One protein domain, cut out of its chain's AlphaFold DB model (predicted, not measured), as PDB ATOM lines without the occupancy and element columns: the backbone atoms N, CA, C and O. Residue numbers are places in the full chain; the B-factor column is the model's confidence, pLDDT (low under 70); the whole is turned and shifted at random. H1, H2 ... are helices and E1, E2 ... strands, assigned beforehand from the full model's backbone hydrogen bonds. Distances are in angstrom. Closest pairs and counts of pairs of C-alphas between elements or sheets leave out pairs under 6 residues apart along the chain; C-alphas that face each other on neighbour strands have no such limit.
ATOM      1  N   ARG A  40      -7.212 -14.868   7.247       90.25
ATOM      2  CA  ARG A  40      -6.385 -13.888   6.538       90.25
ATOM      3  C   ARG A  40      -7.029 -13.585   5.187       90.25
ATOM      4  O   ARG A  40      -7.214 -14.485   4.370       90.25
ATOM      5  N   ALA A  41      -7.341 -12.319   4.950       91.19
ATOM      6  CA  ALA A  41      -7.896 -11.873   3.687       91.19
ATOM      7  C   ALA A  41      -6.762 -11.488   2.730       91.19
ATOM      8  O   ALA A  41      -5.918 -10.653   3.049       91.19
ATOM      9  N   VAL A  42      -6.723 -12.119   1.557       93.56
ATOM     10  CA  VAL A  42      -5.695 -11.859   0.538       93.56
ATOM     11  C   VAL A  42      -6.102 -10.636  -0.291       93.56
ATOM     12  O   VAL A  42      -7.242 -10.621  -0.767       93.56
ATOM     13  N   PRO A  43      -5.225  -9.634  -0.499       94.00
ATOM     14  CA  PRO A  43      -5.516  -8.493  -1.368       94.00
ATOM     15  C   PRO A  43      -6.082  -8.920  -2.728       94.00
ATOM     16  O   PRO A  43      -5.616  -9.884  -3.329       94.00
ATOM     17  N   GLY A  44      -7.128  -8.230  -3.186       89.81
ATOM     18  CA  GLY A  44      -7.848  -8.566  -4.422       89.81
ATOM     19  C   GLY A  44      -8.917  -9.661  -4.289       89.81
ATOM     20  O   GLY A  44      -9.693  -9.857  -5.221       89.81
ATOM     21  N   SER A  45      -9.021 -10.349  -3.146       91.50
ATOM     22  CA  SER A  45     -10.102 -11.318  -2.899       91.50
ATOM     23  C   SER A  45     -11.419 -10.653  -2.467       91.50
ATOM     24  O   SER A  45     -11.428  -9.572  -1.875       91.50
ATOM     25  N   ASP A  46     -12.546 -11.349  -2.669       89.69
ATOM     26  CA  ASP A  46     -13.865 -10.913  -2.175       89.69
ATOM     27  C   ASP A  46     -13.871 -10.721  -0.644       89.69
ATOM     28  O   ASP A  46     -14.505  -9.800  -0.126       89.69
ATOM     29  N   LEU A  47     -13.157 -11.586   0.088       90.88
ATOM     30  CA  LEU A  47     -13.047 -11.503   1.546       90.88
ATOM     31  C   LEU A  47     -12.291 -10.239   1.974       90.88
ATOM     32  O   LEU A  47     -12.690  -9.589   2.936       90.88
ATOM     33  N   TYR A  48     -11.244  -9.871   1.233       92.31
ATOM     34  CA  TYR A  48     -10.496  -8.637   1.460       92.31
ATOM     35  C   TYR A  48     -11.349  -7.407   1.174       92.31
ATOM     36  O   TYR A  48     -11.419  -6.517   2.012       92.31
ATOM     37  N   ALA A  49     -12.096  -7.397   0.068       91.44
ATOM     38  CA  ALA A  49     -13.016  -6.304  -0.244       91.44
ATOM     39  C   ALA A  49     -14.115  -6.122   0.824       91.44
ATOM     40  O   ALA A  49     -14.478  -4.993   1.154       91.44
ATOM     41  N   LEU A  50     -14.648  -7.216   1.383       90.25
ATOM     42  CA  LEU A  50     -15.587  -7.158   2.512       90.25
ATOM     43  C   LEU A  50     -14.922  -6.631   3.788       90.25
ATOM     44  O   LEU A  50     -15.533  -5.842   4.508       90.25
ATOM     45  N   GLY A  51     -13.695  -7.075   4.059       91.62
ATOM     46  CA  GLY A  51     -12.920  -6.642   5.214       91.62
ATOM     47  C   GLY A  51     -12.592  -5.153   5.173       91.62
ATOM     48  O   GLY A  51     -12.892  -4.462   6.137       91.62
ATOM     49  N   GLU A  52     -12.074  -4.647   4.052       92.75
ATOM     50  CA  GLU A  52     -11.783  -3.216   3.870       92.75
ATOM     51  C   GLU A  52     -13.049  -2.375   4.058       92.75
ATOM     52  O   GLU A  52     -13.060  -1.461   4.872       92.75
ATOM     53  N   LYS A  53     -14.174  -2.762   3.438       90.62
ATOM     54  CA  LYS A  53     -15.454  -2.060   3.638       90.62
ATOM     55  C   LYS A  53     -15.914  -2.044   5.100       90.62
ATOM     56  O   LYS A  53     -16.565  -1.090   5.525       90.62
ATOM     57  N   ALA A  54     -15.643  -3.107   5.857       90.12
ATOM     58  CA  ALA A  54     -15.957  -3.162   7.284       90.12
ATOM     59  C   ALA A  54     -14.991  -2.299   8.119       90.12
ATOM     60  O   ALA A  54     -15.422  -1.680   9.095       90.12
ATOM     61  N   MET A  55     -13.715  -2.224   7.727       91.19
ATOM     62  CA  MET A  55     -12.723  -1.332   8.334       91.19
ATOM     63  C   MET A  55     -13.099   0.137   8.114       91.19
ATOM     64  O   MET A  55     -13.254   0.857   9.095       91.19
ATOM     65  N   ASP A  56     -13.367   0.543   6.872       88.56
ATOM     66  CA  ASP A  56     -13.674   1.933   6.496       88.56
ATOM     67  C   ASP A  56     -14.883   2.513   7.240       88.56
ATOM     68  O   ASP A  56     -14.972   3.711   7.498       88.56
ATOM     69  N   ARG A  57     -15.864   1.664   7.560       80.69
ATOM     70  CA  ARG A  57     -17.111   2.100   8.194       80.69
ATOM     71  C   ARG A  57     -16.985   2.253   9.706       80.69
ATOM     72  O   ARG A  57     -17.754   3.007  10.304       80.69
ATOM     73  N   LYS A  58     -16.157   1.420  10.333       75.06
ATOM     74  CA  LYS A  58     -16.352   1.033  11.735       75.06
ATOM     75  C   LYS A  58     -15.079   0.678  12.487       75.06
ATOM     76  O   LYS A  58     -15.174   0.083  13.563       75.06
ATOM     77  N   ASP A  59     -13.921   0.983  11.915       77.94
ATOM     78  CA  ASP A  59     -12.614   0.593  12.441       77.94
ATOM     79  C   ASP A  59     -12.546  -0.915  12.732       77.94
ATOM     80  O   ASP A  59     -11.986  -1.363  13.730       77.94
ATOM     81  N   GLY A  60     -13.214  -1.718  11.897       67.00
ATOM     82  CA  GLY A  60     -13.231  -3.172  12.036       67.00
ATOM     83  C   GLY A  60     -14.276  -3.731  13.004       67.00
ATOM     84  O   GLY A  60     -14.404  -4.951  13.130       67.00
ATOM     85  N   LYS A  61     -15.099  -2.891  13.648       80.06
ATOM     86  CA  LYS A  61     -16.253  -3.376  14.427       80.06
ATOM     87  C   LYS A  61     -17.262  -4.095  13.524       80.06
ATOM     88  O   LYS A  61     -17.301  -3.919  12.306       80.06
ATOM     89  N   VAL A  62     -18.124  -4.893  14.157       90.44
ATOM     90  CA  VAL A  62     -19.138  -5.703  13.470       90.44
ATOM     91  C   VAL A  62     -19.939  -4.863  12.472       90.44
ATOM     92  O   VAL A  62     -20.602  -3.889  12.846       90.44
ATOM     93  N   SER A  63     -19.894  -5.298  11.218       94.12
ATOM     94  CA  SER A  63     -20.598  -4.719  10.079       94.12
ATOM     95  C   SER A  63     -21.488  -5.773   9.430       94.12
ATOM     96  O   SER A  63     -21.186  -6.967   9.465       94.12
ATOM     97  N   TYR A  64     -22.598  -5.344   8.834       95.38
ATOM     98  CA  TYR A  64     -23.582  -6.252   8.254       95.38
ATOM     99  C   TYR A  64     -23.768  -5.984   6.771       95.38
ATOM    100  O   TYR A  64     -23.908  -4.835   6.359       95.38
ATOM    101  N   PHE A  65     -23.816  -7.047   5.977       95.06
ATOM    102  CA  PHE A  65     -23.942  -6.950   4.529       95.06
ATOM    103  C   PHE A  65     -25.064  -7.842   4.006       95.06
ATOM    104  O   PHE A  65     -25.369  -8.872   4.601       95.06
ATOM    105  N   THR A  66     -25.651  -7.485   2.868       96.25
ATOM    106  CA  THR A  66     -26.634  -8.312   2.156       96.25
ATOM    107  C   THR A  66     -26.312  -8.400   0.673       96.25
ATOM    108  O   THR A  66     -25.764  -7.464   0.097       96.25
ATOM    109  N   ASN A  67     -26.655  -9.520   0.040       93.19
ATOM    110  CA  ASN A  67     -26.643  -9.638  -1.424       93.19
ATOM    111  C   ASN A  67     -28.039  -9.458  -2.047       93.19
ATOM    112  O   ASN A  67     -28.224  -9.734  -3.230       93.19
ATOM    113  N   GLY A  68     -29.041  -9.110  -1.234       91.44
ATOM    114  CA  GLY A  68     -30.425  -8.911  -1.665       91.44
ATOM    115  C   GLY A  68     -31.239 -10.178  -1.892       91.44
ATOM    116  O   GLY A  68     -32.455 -10.107  -2.018       91.44
ATOM    117  N   LYS A  69     -30.605 -11.348  -1.889       92.88
ATOM    118  CA  LYS A  69     -31.265 -12.645  -2.078       92.88
ATOM    119  C   LYS A  69     -31.461 -13.349  -0.739       92.88
ATOM    120  O   LYS A  69     -31.091 -14.508  -0.602       92.88
ATOM    121  N   GLY A  70     -31.904 -12.610   0.279       91.62
ATOM    122  CA  GLY A  70     -32.118 -13.129   1.634       91.62
ATOM    123  C   GLY A  70     -30.854 -13.529   2.408       91.62
ATOM    124  O   GLY A  70     -30.963 -13.947   3.556       91.62
ATOM    125  N   ARG A  71     -29.645 -13.404   1.834       95.25
ATOM    126  CA  ARG A  71     -28.394 -13.670   2.566       95.25
ATOM    127  C   ARG A  71     -27.954 -12.434   3.329       95.25
ATOM    128  O   ARG A  71     -27.782 -11.374   2.727       95.25
ATOM    129  N   VAL A  72     -27.685 -12.609   4.617       96.69
ATOM    130  CA  VAL A  72     -27.120 -11.571   5.482       96.69
ATOM    131  C   VAL A  72     -25.789 -12.067   6.036       96.69
ATOM    132  O   VAL A  72     -25.689 -13.185   6.545       96.69
ATOM    133  N   LEU A  73     -24.755 -11.243   5.909       96.06
ATOM    134  CA  LEU A  73     -23.424 -11.495   6.440       96.06
ATOM    135  C   LEU A  73     -23.199 -10.621   7.669       96.06
ATOM    136  O   LEU A  73     -23.423  -9.415   7.603       96.06
ATOM    137  N   LYS A  74     -22.694 -11.210   8.750       95.44
ATOM    138  CA  LYS A  74     -22.073 -10.494   9.864       95.44
ATOM    139  C   LYS A  74     -20.562 -10.593   9.686       95.44
ATOM    140  O   LYS A  74     -20.013 -11.694   9.711       95.44
ATOM    141  N   VAL A  75     -19.913  -9.457   9.471       94.50
ATOM    142  CA  VAL A  75     -18.486  -9.353   9.161       94.50
ATOM    143  C   VAL A  75     -17.779  -8.631  10.298       94.50
ATOM    144  O   VAL A  75     -18.189  -7.542  10.696       94.50
ATOM    145  N   LEU A  76     -16.721  -9.242  10.814       93.06
ATOM    146  CA  LEU A  76     -15.772  -8.621  11.733       93.06
ATOM    147  C   LEU A  76     -14.426  -8.559  11.017       93.06
ATOM    148  O   LEU A  76     -13.970  -9.587  10.515       93.06
ATOM    149  N   ALA A  77     -13.820  -7.380  10.957       92.38
ATOM    150  CA  ALA A  77     -12.528  -7.182  10.319       92.38
ATOM    151  C   ALA A  77     -11.536  -6.631  11.341       92.38
ATOM    152  O   ALA A  77     -11.896  -5.857  12.219       92.38
ATOM    153  N   THR A  78     -10.282  -7.045  11.271       91.44
ATOM    154  CA  THR A  78      -9.243  -6.536  12.165       91.44
ATOM    155  C   THR A  78      -7.947  -6.448  11.389       91.44
ATOM    156  O   THR A  78      -7.592  -7.374  10.656       91.44
ATOM    157  N   ARG A  79      -7.250  -5.321  11.523       90.00
ATOM    158  CA  ARG A  79      -5.930  -5.127  10.933       90.00
ATOM    159  C   ARG A  79      -4.888  -5.325  12.026       90.00
ATOM    160  O   ARG A  79      -4.949  -4.650  13.047       90.00
ATOM    161  N   GLY A  80      -3.996  -6.290  11.830       85.31
ATOM    162  CA  GLY A  80      -2.877  -6.522  12.740       85.31
ATOM    163  C   GLY A  80      -1.752  -5.507  12.535       85.31
ATOM    164  O   GLY A  80      -1.707  -4.824  11.509       85.31
ATOM    165  N   ASP A  81      -0.805  -5.473  13.470       86.56
ATOM    166  CA  ASP A  81       0.314  -4.516  13.484       86.56
ATOM    167  C   ASP A  81       1.219  -4.615  12.245       86.56
ATOM    168  O   ASP A  81       1.809  -3.635  11.803       86.56
ATOM    169  N   ASN A  82       1.284  -5.795  11.623       87.50
ATOM    170  CA  ASN A  82       2.008  -6.024  10.370       87.50
ATOM    171  C   ASN A  82       1.203  -5.644   9.107       87.50
ATOM    172  O   ASN A  82       1.569  -6.043   8.001       87.50
ATOM    173  N   GLY A  83       0.066  -4.959   9.260       87.62
ATOM    174  CA  GLY A  83      -0.833  -4.571   8.170       87.62
ATOM    175  C   GLY A  83      -1.725  -5.697   7.634       87.62
ATOM    176  O   GLY A  83      -2.518  -5.463   6.722       87.62
ATOM    177  N   THR A  84      -1.644  -6.915   8.181       90.50
ATOM    178  CA  THR A  84      -2.473  -8.039   7.720       90.50
ATOM    179  C   THR A  84      -3.937  -7.825   8.089       90.50
ATOM    180  O   THR A  84      -4.271  -7.674   9.264       90.50
ATOM    181  N   LEU A  85      -4.821  -7.900   7.092       91.88
ATOM    182  CA  LEU A  85      -6.265  -7.895   7.292       91.88
ATOM    183  C   LEU A  85      -6.775  -9.308   7.605       91.88
ATOM    184  O   LEU A  85      -6.587 -10.244   6.819       91.88
ATOM    185  N   ARG A  86      -7.461  -9.454   8.737       91.50
ATOM    186  CA  ARG A  86      -8.194 -10.667   9.111       91.50
ATOM    187  C   ARG A  86      -9.684 -10.402   9.129       91.50
ATOM    188  O   ARG A  86     -10.126  -9.357   9.598       91.50
ATOM    189  N   VAL A  87     -10.454 -11.348   8.599       92.12
ATOM    190  CA  VAL A  87     -11.896 -11.191   8.412       92.12
ATOM    191  C   VAL A  87     -12.621 -12.449   8.872       92.12
ATOM    192  O   VAL A  87     -12.348 -13.558   8.411       92.12
ATOM    193  N   THR A  88     -13.583 -12.276   9.772       92.50
ATOM    194  CA  THR A  88     -14.542 -13.313  10.169       92.50
ATOM    195  C   THR A  88     -15.882 -13.017   9.519       92.50
ATOM    196  O   THR A  88     -16.381 -11.898   9.623       92.50
ATOM    197  N   VAL A  89     -16.491 -14.019   8.884       93.12
ATOM    198  CA  VAL A  89     -17.807 -13.888   8.248       93.12
ATOM    199  C   VAL A  89     -18.741 -14.968   8.770       93.12
ATOM    200  O   VAL A  89     -18.507 -16.153   8.547       93.12
ATOM    201  N   GLN A  90     -19.832 -14.556   9.408       95.12
ATOM    202  CA  GLN A  90     -20.957 -15.434   9.726       95.12
ATOM    203  C   GLN A  90     -22.098 -15.155   8.753       95.12
ATOM    204  O   GLN A  90     -22.330 -14.004   8.373       95.12
ATOM    205  N   ARG A  91     -22.792 -16.204   8.313       94.56
ATOM    206  CA  ARG A  91     -23.796 -16.115   7.248       94.56
ATOM    207  C   ARG A  91     -25.111 -16.694   7.733       94.56
ATOM    208  O   ARG A  91     -25.121 -17.787   8.285       94.56
ATOM    209  N   VAL A  92     -26.196 -15.986   7.459       96.31
ATOM    210  CA  VAL A  92     -27.560 -16.498   7.614       96.31
ATOM    211  C   VAL A  92     -28.325 -16.321   6.313       96.31
ATOM    212  O   VAL A  92     -27.967 -15.485   5.470       96.31
ATOM    213  N   TYR A  93     -29.374 -17.118   6.149       95.19
ATOM    214  CA  TYR A  93     -30.222 -17.102   4.969       95.19
ATOM    215  C   TYR A  93     -31.691 -17.042   5.371       95.19
ATOM    216  O   TYR A  93     -32.145 -17.829   6.192       95.19
ATOM    217  N   ILE A  94     -32.417 -16.103   4.771       93.81
ATOM    218  CA  ILE A  94     -33.868 -15.972   4.876       93.81
ATOM    219  C   ILE A  94     -34.451 -16.416   3.525       93.81
ATOM    220  O   ILE A  94     -34.223 -15.723   2.524       93.81
ATOM    221  N   PRO A  95     -35.157 -17.558   3.449       91.56
ATOM    222  CA  PRO A  95     -35.781 -18.018   2.214       91.56
ATOM    223  C   PRO A  95     -36.866 -17.050   1.739       91.56
ATOM    224  O   PRO A  95     -37.583 -16.466   2.548       91.56
ATOM    225  N   ARG A  96     -37.019 -16.906   0.418       87.31
ATOM    226  CA  ARG A  96     -38.047 -16.030  -0.170       87.31
ATOM    227  C   ARG A  96     -39.471 -16.487   0.162       87.31
ATOM    228  O   ARG A  96     -40.322 -15.652   0.412       87.31
ATOM    229  N   ASN A  97     -39.696 -17.799   0.170       88.69
ATOM    230  CA  ASN A  97     -41.005 -18.419   0.384       88.69
ATOM    231  C   ASN A  97     -41.047 -19.125   1.745       88.69
ATOM    232  O   ASN A  97     -41.469 -20.273   1.843       88.69
ATOM    233  N   TYR A  98     -40.489 -18.491   2.776       90.62
ATOM    234  CA  TYR A  98     -40.517 -19.045   4.124       90.62
ATOM    235  C   TYR A  98     -41.951 -19.001   4.667       90.62
ATOM    236  O   TYR A  98     -42.499 -17.918   4.860       90.62
ATOM    237  N   ILE A  99     -42.548 -20.174   4.891       90.69
ATOM    238  CA  ILE A  99     -43.883 -20.321   5.476       90.69
ATOM    239  C   ILE A  99     -43.695 -20.582   6.966       90.69
ATOM    240  O   ILE A  99     -43.195 -21.633   7.352       90.69
ATOM    241  N   ALA A 100     -44.068 -19.611   7.789       89.38
ATOM    242  CA  ALA A 100     -44.047 -19.744   9.236       89.38
ATOM    243  C   ALA A 100     -45.383 -20.284   9.767       89.38
ATOM    244  O   ALA A 100     -46.393 -20.286   9.064       89.38
ATOM    245  N   GLU A 101     -45.409 -20.648  11.050       90.00
ATOM    246  CA  GLU A 101     -46.617 -21.102  11.758       90.00
ATOM    247  C   GLU A 101     -47.762 -20.081  11.715       90.00
ATOM    248  O   GLU A 101     -48.937 -20.444  11.730       90.00
ATOM    249  N   THR A 102     -47.431 -18.786  11.661       91.06
ATOM    250  CA  THR A 102     -48.420 -17.708  11.620       91.06
ATOM    251  C   THR A 102     -48.282 -16.870  10.357       91.06
ATOM    252  O   THR A 102     -47.180 -16.556   9.902       91.06
ATOM    253  N   HIS A 103     -49.422 -16.411   9.835       92.31
ATOM    254  CA  HIS A 103     -49.464 -15.517   8.676       92.31
ATOM    255  C   HIS A 103     -48.627 -14.241   8.883       92.31
ATOM    256  O   HIS A 103     -47.930 -13.796   7.974       92.31
ATOM    257  N   ASN A 104     -48.634 -13.684  10.098       92.56
ATOM    258  CA  ASN A 104     -47.855 -12.491  10.436       92.56
ATOM    259  C   ASN A 104     -46.341 -12.727  10.334       92.56
ATOM    260  O   ASN A 104     -45.608 -11.842   9.888       92.56
ATOM    261  N   GLU A 105     -45.858 -13.902  10.745       90.50
ATOM    262  CA  GLU A 105     -44.442 -14.249  10.617       90.50
ATOM    263  C   GLU A 105     -44.034 -14.453   9.154       90.50
ATOM    264  O   GLU A 105     -42.980 -13.948   8.758       90.50
ATOM    265  N   THR A 106     -44.884 -15.093   8.344       93.00
ATOM    266  CA  THR A 106     -44.684 -15.234   6.890       93.00
ATOM    267  C   THR A 106     -44.600 -13.865   6.212       93.00
ATOM    268  O   THR A 106     -43.599 -13.548   5.567       93.00
ATOM    269  N   ALA A 107     -45.576 -12.983   6.456       93.81
ATOM    270  CA  ALA A 107     -45.588 -11.630   5.894       93.81
ATOM    271  C   ALA A 107     -44.363 -10.801   6.331       93.81
ATOM    272  O   ALA A 107     -43.821  -9.990   5.572       93.81
ATOM    273  N   ARG A 108     -43.884 -11.006   7.567       93.19
ATOM    274  CA  ARG A 108     -42.656 -10.372   8.063       93.19
ATOM    275  C   ARG A 108     -41.418 -10.863   7.307       93.19
ATOM    276  O   ARG A 108     -40.552 -10.033   7.011       93.19
ATOM    277  N   ALA A 109     -41.327 -12.159   7.011       93.75
ATOM    278  CA  ALA A 109     -40.222 -12.745   6.254       93.75
ATOM    279  C   ALA A 109     -40.147 -12.160   4.841       93.75
ATOM    280  O   ALA A 109     -39.095 -11.661   4.435       93.75
ATOM    281  N   GLU A 110     -41.281 -12.137   4.138       94.50
ATOM    282  CA  GLU A 110     -41.411 -11.585   2.786       94.50
ATOM    283  C   GLU A 110     -41.013 -10.106   2.749       94.50
ATOM    284  O   GLU A 110     -40.120  -9.702   1.999       94.50
ATOM    285  N   LYS A 111     -41.583  -9.297   3.653       94.94
ATOM    286  CA  LYS A 111     -41.268  -7.866   3.747       94.94
ATOM    287  C   LYS A 111     -39.782  -7.617   4.011       94.94
ATOM    288  O   LYS A 111     -39.207  -6.662   3.477       94.94
ATOM    289  N   LEU A 112     -39.156  -8.434   4.860       95.25
ATOM    290  CA  LEU A 112     -37.725  -8.334   5.129       95.25
ATOM    291  C   LEU A 112     -36.902  -8.735   3.900       95.25
ATOM    292  O   LEU A 112     -35.970  -8.009   3.551       95.25
ATOM    293  N   TYR A 113     -37.258  -9.827   3.224       95.62
ATOM    294  CA  TYR A 113     -36.605 -10.270   1.993       95.62
ATOM    295  C   TYR A 113     -36.623  -9.164   0.926       95.62
ATOM    296  O   TYR A 113     -35.571  -8.781   0.405       95.62
ATOM    297  N   ASP A 114     -37.788  -8.567   0.676       94.94
ATOM    298  CA  ASP A 114     -37.948  -7.487  -0.304       94.94
ATOM    299  C   ASP A 114     -37.175  -6.227   0.081       94.94
ATOM    300  O   ASP A 114     -36.611  -5.530  -0.769       94.94
ATOM    301  N   ARG A 115     -37.112  -5.914   1.377       94.25
ATOM    302  CA  ARG A 115     -36.290  -4.809   1.872       94.25
ATOM    303  C   ARG A 115     -34.806  -5.059   1.609       94.25
ATOM    304  O   ARG A 115     -34.134  -4.155   1.116       94.25
ATOM    305  N   LEU A 116     -34.301  -6.256   1.908       95.06
ATOM    306  CA  LEU A 116     -32.909  -6.623   1.640       95.06
ATOM    307  C   LEU A 116     -32.599  -6.563   0.139       95.06
ATOM    308  O   LEU A 116     -31.554  -6.031  -0.239       95.06
ATOM    309  N   SER A 117     -33.514  -7.054  -0.704       94.19
ATOM    310  CA  SER A 117     -33.415  -6.979  -2.167       94.19
ATOM    311  C   SER A 117     -33.277  -5.539  -2.656       94.19
ATOM    312  O   SER A 117     -32.336  -5.223  -3.385       94.19
ATOM    313  N   ARG A 118     -34.142  -4.634  -2.178       93.75
ATOM    314  CA  ARG A 118     -34.080  -3.209  -2.534       93.75
ATOM    315  C   ARG A 118     -32.760  -2.564  -2.127       93.75
ATOM    316  O   ARG A 118     -32.160  -1.870  -2.939       93.75
ATOM    317  N   VAL A 119     -32.278  -2.828  -0.910       92.44
ATOM    318  CA  VAL A 119     -30.987  -2.286  -0.449       92.44
ATOM    319  C   VAL A 119     -29.836  -2.765  -1.337       92.44
ATOM    320  O   VAL A 119     -28.959  -1.977  -1.685       92.44
ATOM    321  N   ALA A 120     -29.845  -4.035  -1.742       92.06
ATOM    322  CA  ALA A 120     -28.821  -4.569  -2.633       92.06
ATOM    323  C   ALA A 120     -28.901  -4.001  -4.055       92.06
ATOM    324  O   ALA A 120     -27.862  -3.689  -4.637       92.06
ATOM    325  N   GLY A 121     -30.115  -3.827  -4.586       87.62
ATOM    326  CA  GLY A 121     -30.357  -3.262  -5.917       87.62
ATOM    327  C   GLY A 121     -29.870  -1.819  -6.075       87.62
ATOM    328  O   GLY A 121     -29.588  -1.393  -7.188       87.62
ATOM    329  N   SER A 122     -29.712  -1.084  -4.973       78.62
ATOM    330  CA  SER A 122     -29.157   0.276  -4.967       78.62
ATOM    331  C   SER A 122     -27.633   0.332  -4.782       78.62
ATOM    332  O   SER A 122     -27.079   1.425  -4.684       78.62
ATOM    333  N   SER A 123     -26.938  -0.808  -4.694       80.12
ATOM    334  CA  SER A 123     -25.505  -0.847  -4.367       80.12
ATOM    335  C   SER A 123     -24.599  -1.109  -5.575       80.12
ATOM    336  O   SER A 123     -24.941  -1.869  -6.477       80.12
ATOM    337  N   GLN A 124     -23.396  -0.528  -5.555       64.56
ATOM    338  CA  GLN A 124     -22.319  -0.848  -6.494       64.56
ATOM    339  C   GLN A 124     -21.428  -1.957  -5.895       64.56
ATOM    340  O   GLN A 124     -20.542  -1.704  -5.072       64.56
ATOM    341  N   GLY A 125     -21.704  -3.217  -6.250       72.38
ATOM    342  CA  GLY A 125     -20.899  -4.386  -5.866       72.38
ATOM    343  C   GLY A 125     -21.716  -5.643  -5.537       72.38
ATOM    344  O   GLY A 125     -22.940  -5.634  -5.569       72.38
ATOM    345  N   LYS A 126     -21.028  -6.747  -5.195       84.00
ATOM    346  CA  LYS A 126     -21.664  -8.045  -4.856       84.00
ATOM    347  C   LYS A 126     -22.487  -8.017  -3.560       84.00
ATOM    348  O   LYS A 126     -23.404  -8.819  -3.396       84.00
ATOM    349  N   TYR A 127     -22.117  -7.137  -2.631       90.56
ATOM    350  CA  TYR A 127     -22.737  -7.004  -1.319       90.56
ATOM    351  C   TYR A 127     -22.958  -5.531  -0.981       90.56
ATOM    352  O   TYR A 127     -22.034  -4.717  -1.086       90.56
ATOM    353  N   ALA A 128     -24.165  -5.228  -0.518       93.19
ATOM    354  CA  ALA A 128     -24.550  -3.939   0.029       93.19
ATOM    355  C   ALA A 128     -24.347  -3.919   1.540       93.19
ATOM    356  O   ALA A 128     -24.659  -4.891   2.228       93.19
ATOM    357  N   LEU A 129     -23.855  -2.797   2.050       92.25
ATOM    358  CA  LEU A 129     -23.741  -2.556   3.481       92.25
ATOM    359  C   LEU A 129     -25.116  -2.182   4.056       92.25
ATOM    360  O   LEU A 129     -25.832  -1.359   3.488       92.25
ATOM    361  N   LEU A 130     -25.467  -2.770   5.195       93.75
ATOM    362  CA  LEU A 130     -26.670  -2.446   5.954       93.75
ATOM    363  C   LEU A 130     -26.354  -1.434   7.057       93.75
ATOM    364  O   LEU A 130     -25.232  -1.367   7.559       93.75
ATOM    365  N   THR A 131     -27.368  -0.676   7.479       92.94
ATOM    366  CA  THR A 131     -27.279   0.056   8.748       92.94
ATOM    367  C   THR A 131     -27.154  -0.941   9.901       92.94
ATOM    368  O   THR A 131     -27.615  -2.076   9.795       92.94
ATOM    369  N   ASP A 132     -26.578  -0.528  11.025       91.25
ATOM    370  CA  ASP A 132     -26.384  -1.421  12.175       91.25
ATOM    371  C   ASP A 132     -27.683  -2.020  12.692       91.25
ATOM    372  O   ASP A 132     -27.773  -3.224  12.928       91.25
ATOM    373  N   LYS A 133     -28.699  -1.167  12.838       93.50
ATOM    374  CA  LYS A 133     -30.020  -1.563  13.319       93.50
ATOM    375  C   LYS A 133     -30.647  -2.592  12.382       93.50
ATOM    376  O   LYS A 133     -31.134  -3.622  12.844       93.50
ATOM    377  N   ASP A 134     -30.606  -2.333  11.077       94.38
ATOM    378  CA  ASP A 134     -31.216  -3.216  10.083       94.38
ATOM    379  C   ASP A 134     -30.429  -4.509   9.900       94.38
ATOM    380  O   ASP A 134     -31.016  -5.583   9.805       94.38
ATOM    381  N   GLY A 135     -29.105  -4.406   9.886       95.25
ATOM    382  CA  GLY A 135     -28.185  -5.522   9.768       95.25
ATOM    383  C   GLY A 135     -28.295  -6.491  10.932       95.25
ATOM    384  O   GLY A 135     -28.474  -7.687  10.715       95.25
ATOM    385  N   MET A 136     -28.272  -5.972  12.159       96.19
ATOM    386  CA  MET A 136     -28.450  -6.782  13.360       96.19
ATOM    387  C   MET A 136     -29.833  -7.438  13.390       96.19
ATOM    388  O   MET A 136     -29.925  -8.641  13.630       96.19
ATOM    389  N   ALA A 137     -30.901  -6.686  13.103       96.44
ATOM    390  CA  ALA A 137     -32.257  -7.230  13.089       96.44
ATOM    391  C   ALA A 137     -32.431  -8.327  12.026       96.44
ATOM    392  O   ALA A 137     -32.984  -9.386  12.320       96.44
ATOM    393  N   ALA A 138     -31.928  -8.102  10.810       96.88
ATOM    394  CA  ALA A 138     -32.004  -9.077   9.727       96.88
ATOM    395  C   ALA A 138     -31.162 -10.324  10.025       96.88
ATOM    396  O   ALA A 138     -31.605 -11.440   9.764       96.88
ATOM    397  N   TYR A 139     -29.976 -10.146  10.612       97.44
ATOM    398  CA  TYR A 139     -29.113 -11.253  11.003       97.44
ATOM    399  C   TYR A 139     -29.762 -12.133  12.078       97.44
ATOM    400  O   TYR A 139     -29.811 -13.350  11.925       97.44
ATOM    401  N   GLN A 140     -30.310 -11.528  13.137       97.31
ATOM    402  CA  GLN A 140     -30.985 -12.276  14.203       97.31
ATOM    403  C   GLN A 140     -32.245 -12.981  13.704       97.31
ATOM    404  O   GLN A 140     -32.480 -14.134  14.052       97.31
ATOM    405  N   TYR A 141     -33.024 -12.328  12.837       96.38
ATOM    406  CA  TYR A 141     -34.173 -12.974  12.213       96.38
ATOM    407  C   TYR A 141     -33.747 -14.175  11.357       96.38
ATOM    408  O   TYR A 141     -34.316 -15.251  11.490       96.38
ATOM    409  N   GLY A 142     -32.703 -14.028  10.535       96.38
ATOM    410  CA  GLY A 142     -32.158 -15.135   9.748       96.38
ATOM    411  C   GLY A 142     -31.618 -16.286  10.603       96.38
ATOM    412  O   GLY A 142     -31.781 -17.438  10.214       96.38
ATOM    413  N   LYS A 143     -31.029 -16.001  11.775       96.94
ATOM    414  CA  LYS A 143     -30.665 -17.045  12.750       96.94
ATOM    415  C   LYS A 143     -31.892 -17.813  13.237       96.94
ATOM    416  O   LYS A 143     -31.878 -19.033  13.190       96.94
ATOM    417  N   ALA A 144     -32.940 -17.104  13.655       94.88
ATOM    418  CA  ALA A 144     -34.164 -17.731  14.152       94.88
ATOM    419  C   ALA A 144     -34.852 -18.588  13.077       94.88
ATOM    420  O   ALA A 144     -35.324 -19.679  13.371       94.88
ATOM    421  N   VAL A 145     -34.869 -18.126  11.821       93.44
ATOM    422  CA  VAL A 145     -35.381 -18.912  10.688       93.44
ATOM    423  C   VAL A 145     -34.559 -20.186  10.480       93.44
ATOM    424  O   VAL A 145     -35.137 -21.250  10.304       93.44
ATOM    425  N   ALA A 146     -33.226 -20.098  10.520       92.88
ATOM    426  CA  ALA A 146     -32.365 -21.272  10.382       92.88
ATOM    427  C   ALA A 146     -32.595 -22.286  11.515       92.88
ATOM    428  O   ALA A 146     -32.764 -23.468  11.244       92.88
ATOM    429  N   GLU A 147     -32.677 -21.811  12.761       93.69
ATOM    430  CA  GLU A 147     -32.949 -22.644  13.940       93.69
ATOM    431  C   GLU A 147     -34.312 -23.351  13.838       93.69
ATOM    432  O   GLU A 147     -34.389 -24.553  14.084       93.69
ATOM    433  N   LYS A 148     -35.369 -22.643  13.406       91.75
ATOM    434  CA  LYS A 148     -36.694 -23.245  13.171       91.75
ATOM    435  C   LYS A 148     -36.637 -24.331  12.090       91.75
ATOM    436  O   LYS A 148     -37.055 -25.457  12.339       91.75
ATOM    437  N   LEU A 149     -36.047 -24.031  10.932       89.00
ATOM    438  CA  LEU A 149     -35.945 -24.983   9.816       89.00
ATOM    439  C   LEU A 149     -35.097 -26.221  10.141       89.00
ATOM    440  O   LEU A 149     -35.305 -27.278   9.550       89.00
ATOM    441  N   ASP A 150     -34.117 -26.097  11.035       89.62
ATOM    442  CA  ASP A 150     -33.327 -27.239  11.493       89.62
ATOM    443  C   ASP A 150     -34.068 -28.085  12.538       89.62
ATOM    444  O   ASP A 150     -33.794 -29.277  12.632       89.62
ATOM    445  N   SER A 151     -35.026 -27.512  13.278       88.44
ATOM    446  CA  SER A 151     -35.855 -28.250  14.247       88.44
ATOM    447  C   SER A 151     -36.992 -29.072  13.624       88.44
ATOM    448  O   SER A 151     -37.544 -29.947  14.283       88.44
ATOM    449  N   GLU A 152     -37.338 -28.801  12.364       80.25
ATOM    450  CA  GLU A 152     -38.376 -29.515  11.603       80.25
ATOM    451  C   GLU A 152     -37.849 -30.774  10.880       80.25
ATOM    452  O   GLU A 152     -38.619 -31.461  10.206       80.25
ATOM    453  N   LYS A 153     -36.544 -31.061  10.980       62.38
ATOM    454  CA  LYS A 153     -35.870 -32.214  10.358       62.38
ATOM    455  C   LYS A 153     -35.738 -33.383  11.323       62.38
ATOM    456  O   LYS A 153     -35.854 -34.527  10.831       62.38
TER     457      LYS A 153
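AT A GLANCE: This is residues 40 to 153 of the 153 residues of an uncharacterized protein of Desulfoluna butyratoxydans (UniProt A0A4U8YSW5). A narrow antiparallel three-stranded sheet lies between two helices, H1 crossing one face and H3 slanting over the other; H2, reaching the sheet with residues 113 to 120, extends the length away from the E2-E3 turn. The 114 printed residues run H1, E1, E2, E3, H2, H3, class mixed, with the strands a meander in order E1 E2 E3. The whole is compact, radius of gyration of the C-alphas 15.2 A, yet elongated, 52 by 31 by 22 A.

HOW THE PARTS SIT: H1, residues 46 to 58, runs across E2, residues 71 to 79, at 76 degrees on the local plane. Hairpin partners E1, residues 63 to 66, and E2 have N 65 and O 73 at 2.9 A; E2 and E3, residues 85 to 93, have N 74 and O 90 at 2.8 A. H2, residues 103 to 121, and H3, residues 132 to 151, are close but not clearly touching: closest C-alphas Leu 112 and Ala 138, 7.4 A. Every helix O i to N i+4 pair is within hydrogen-bond range.

IN THESE COORDINATES: H1 begins at C-alpha 46 (-13.865, -10.913, -2.175); H3, 28.5 A long, ends at C-alpha 151 (-35.855, -28.250, 14.247).

THE WHOLE: The printed part has no cut or long link; residues 60, 124 and 153 are under pLDDT 70.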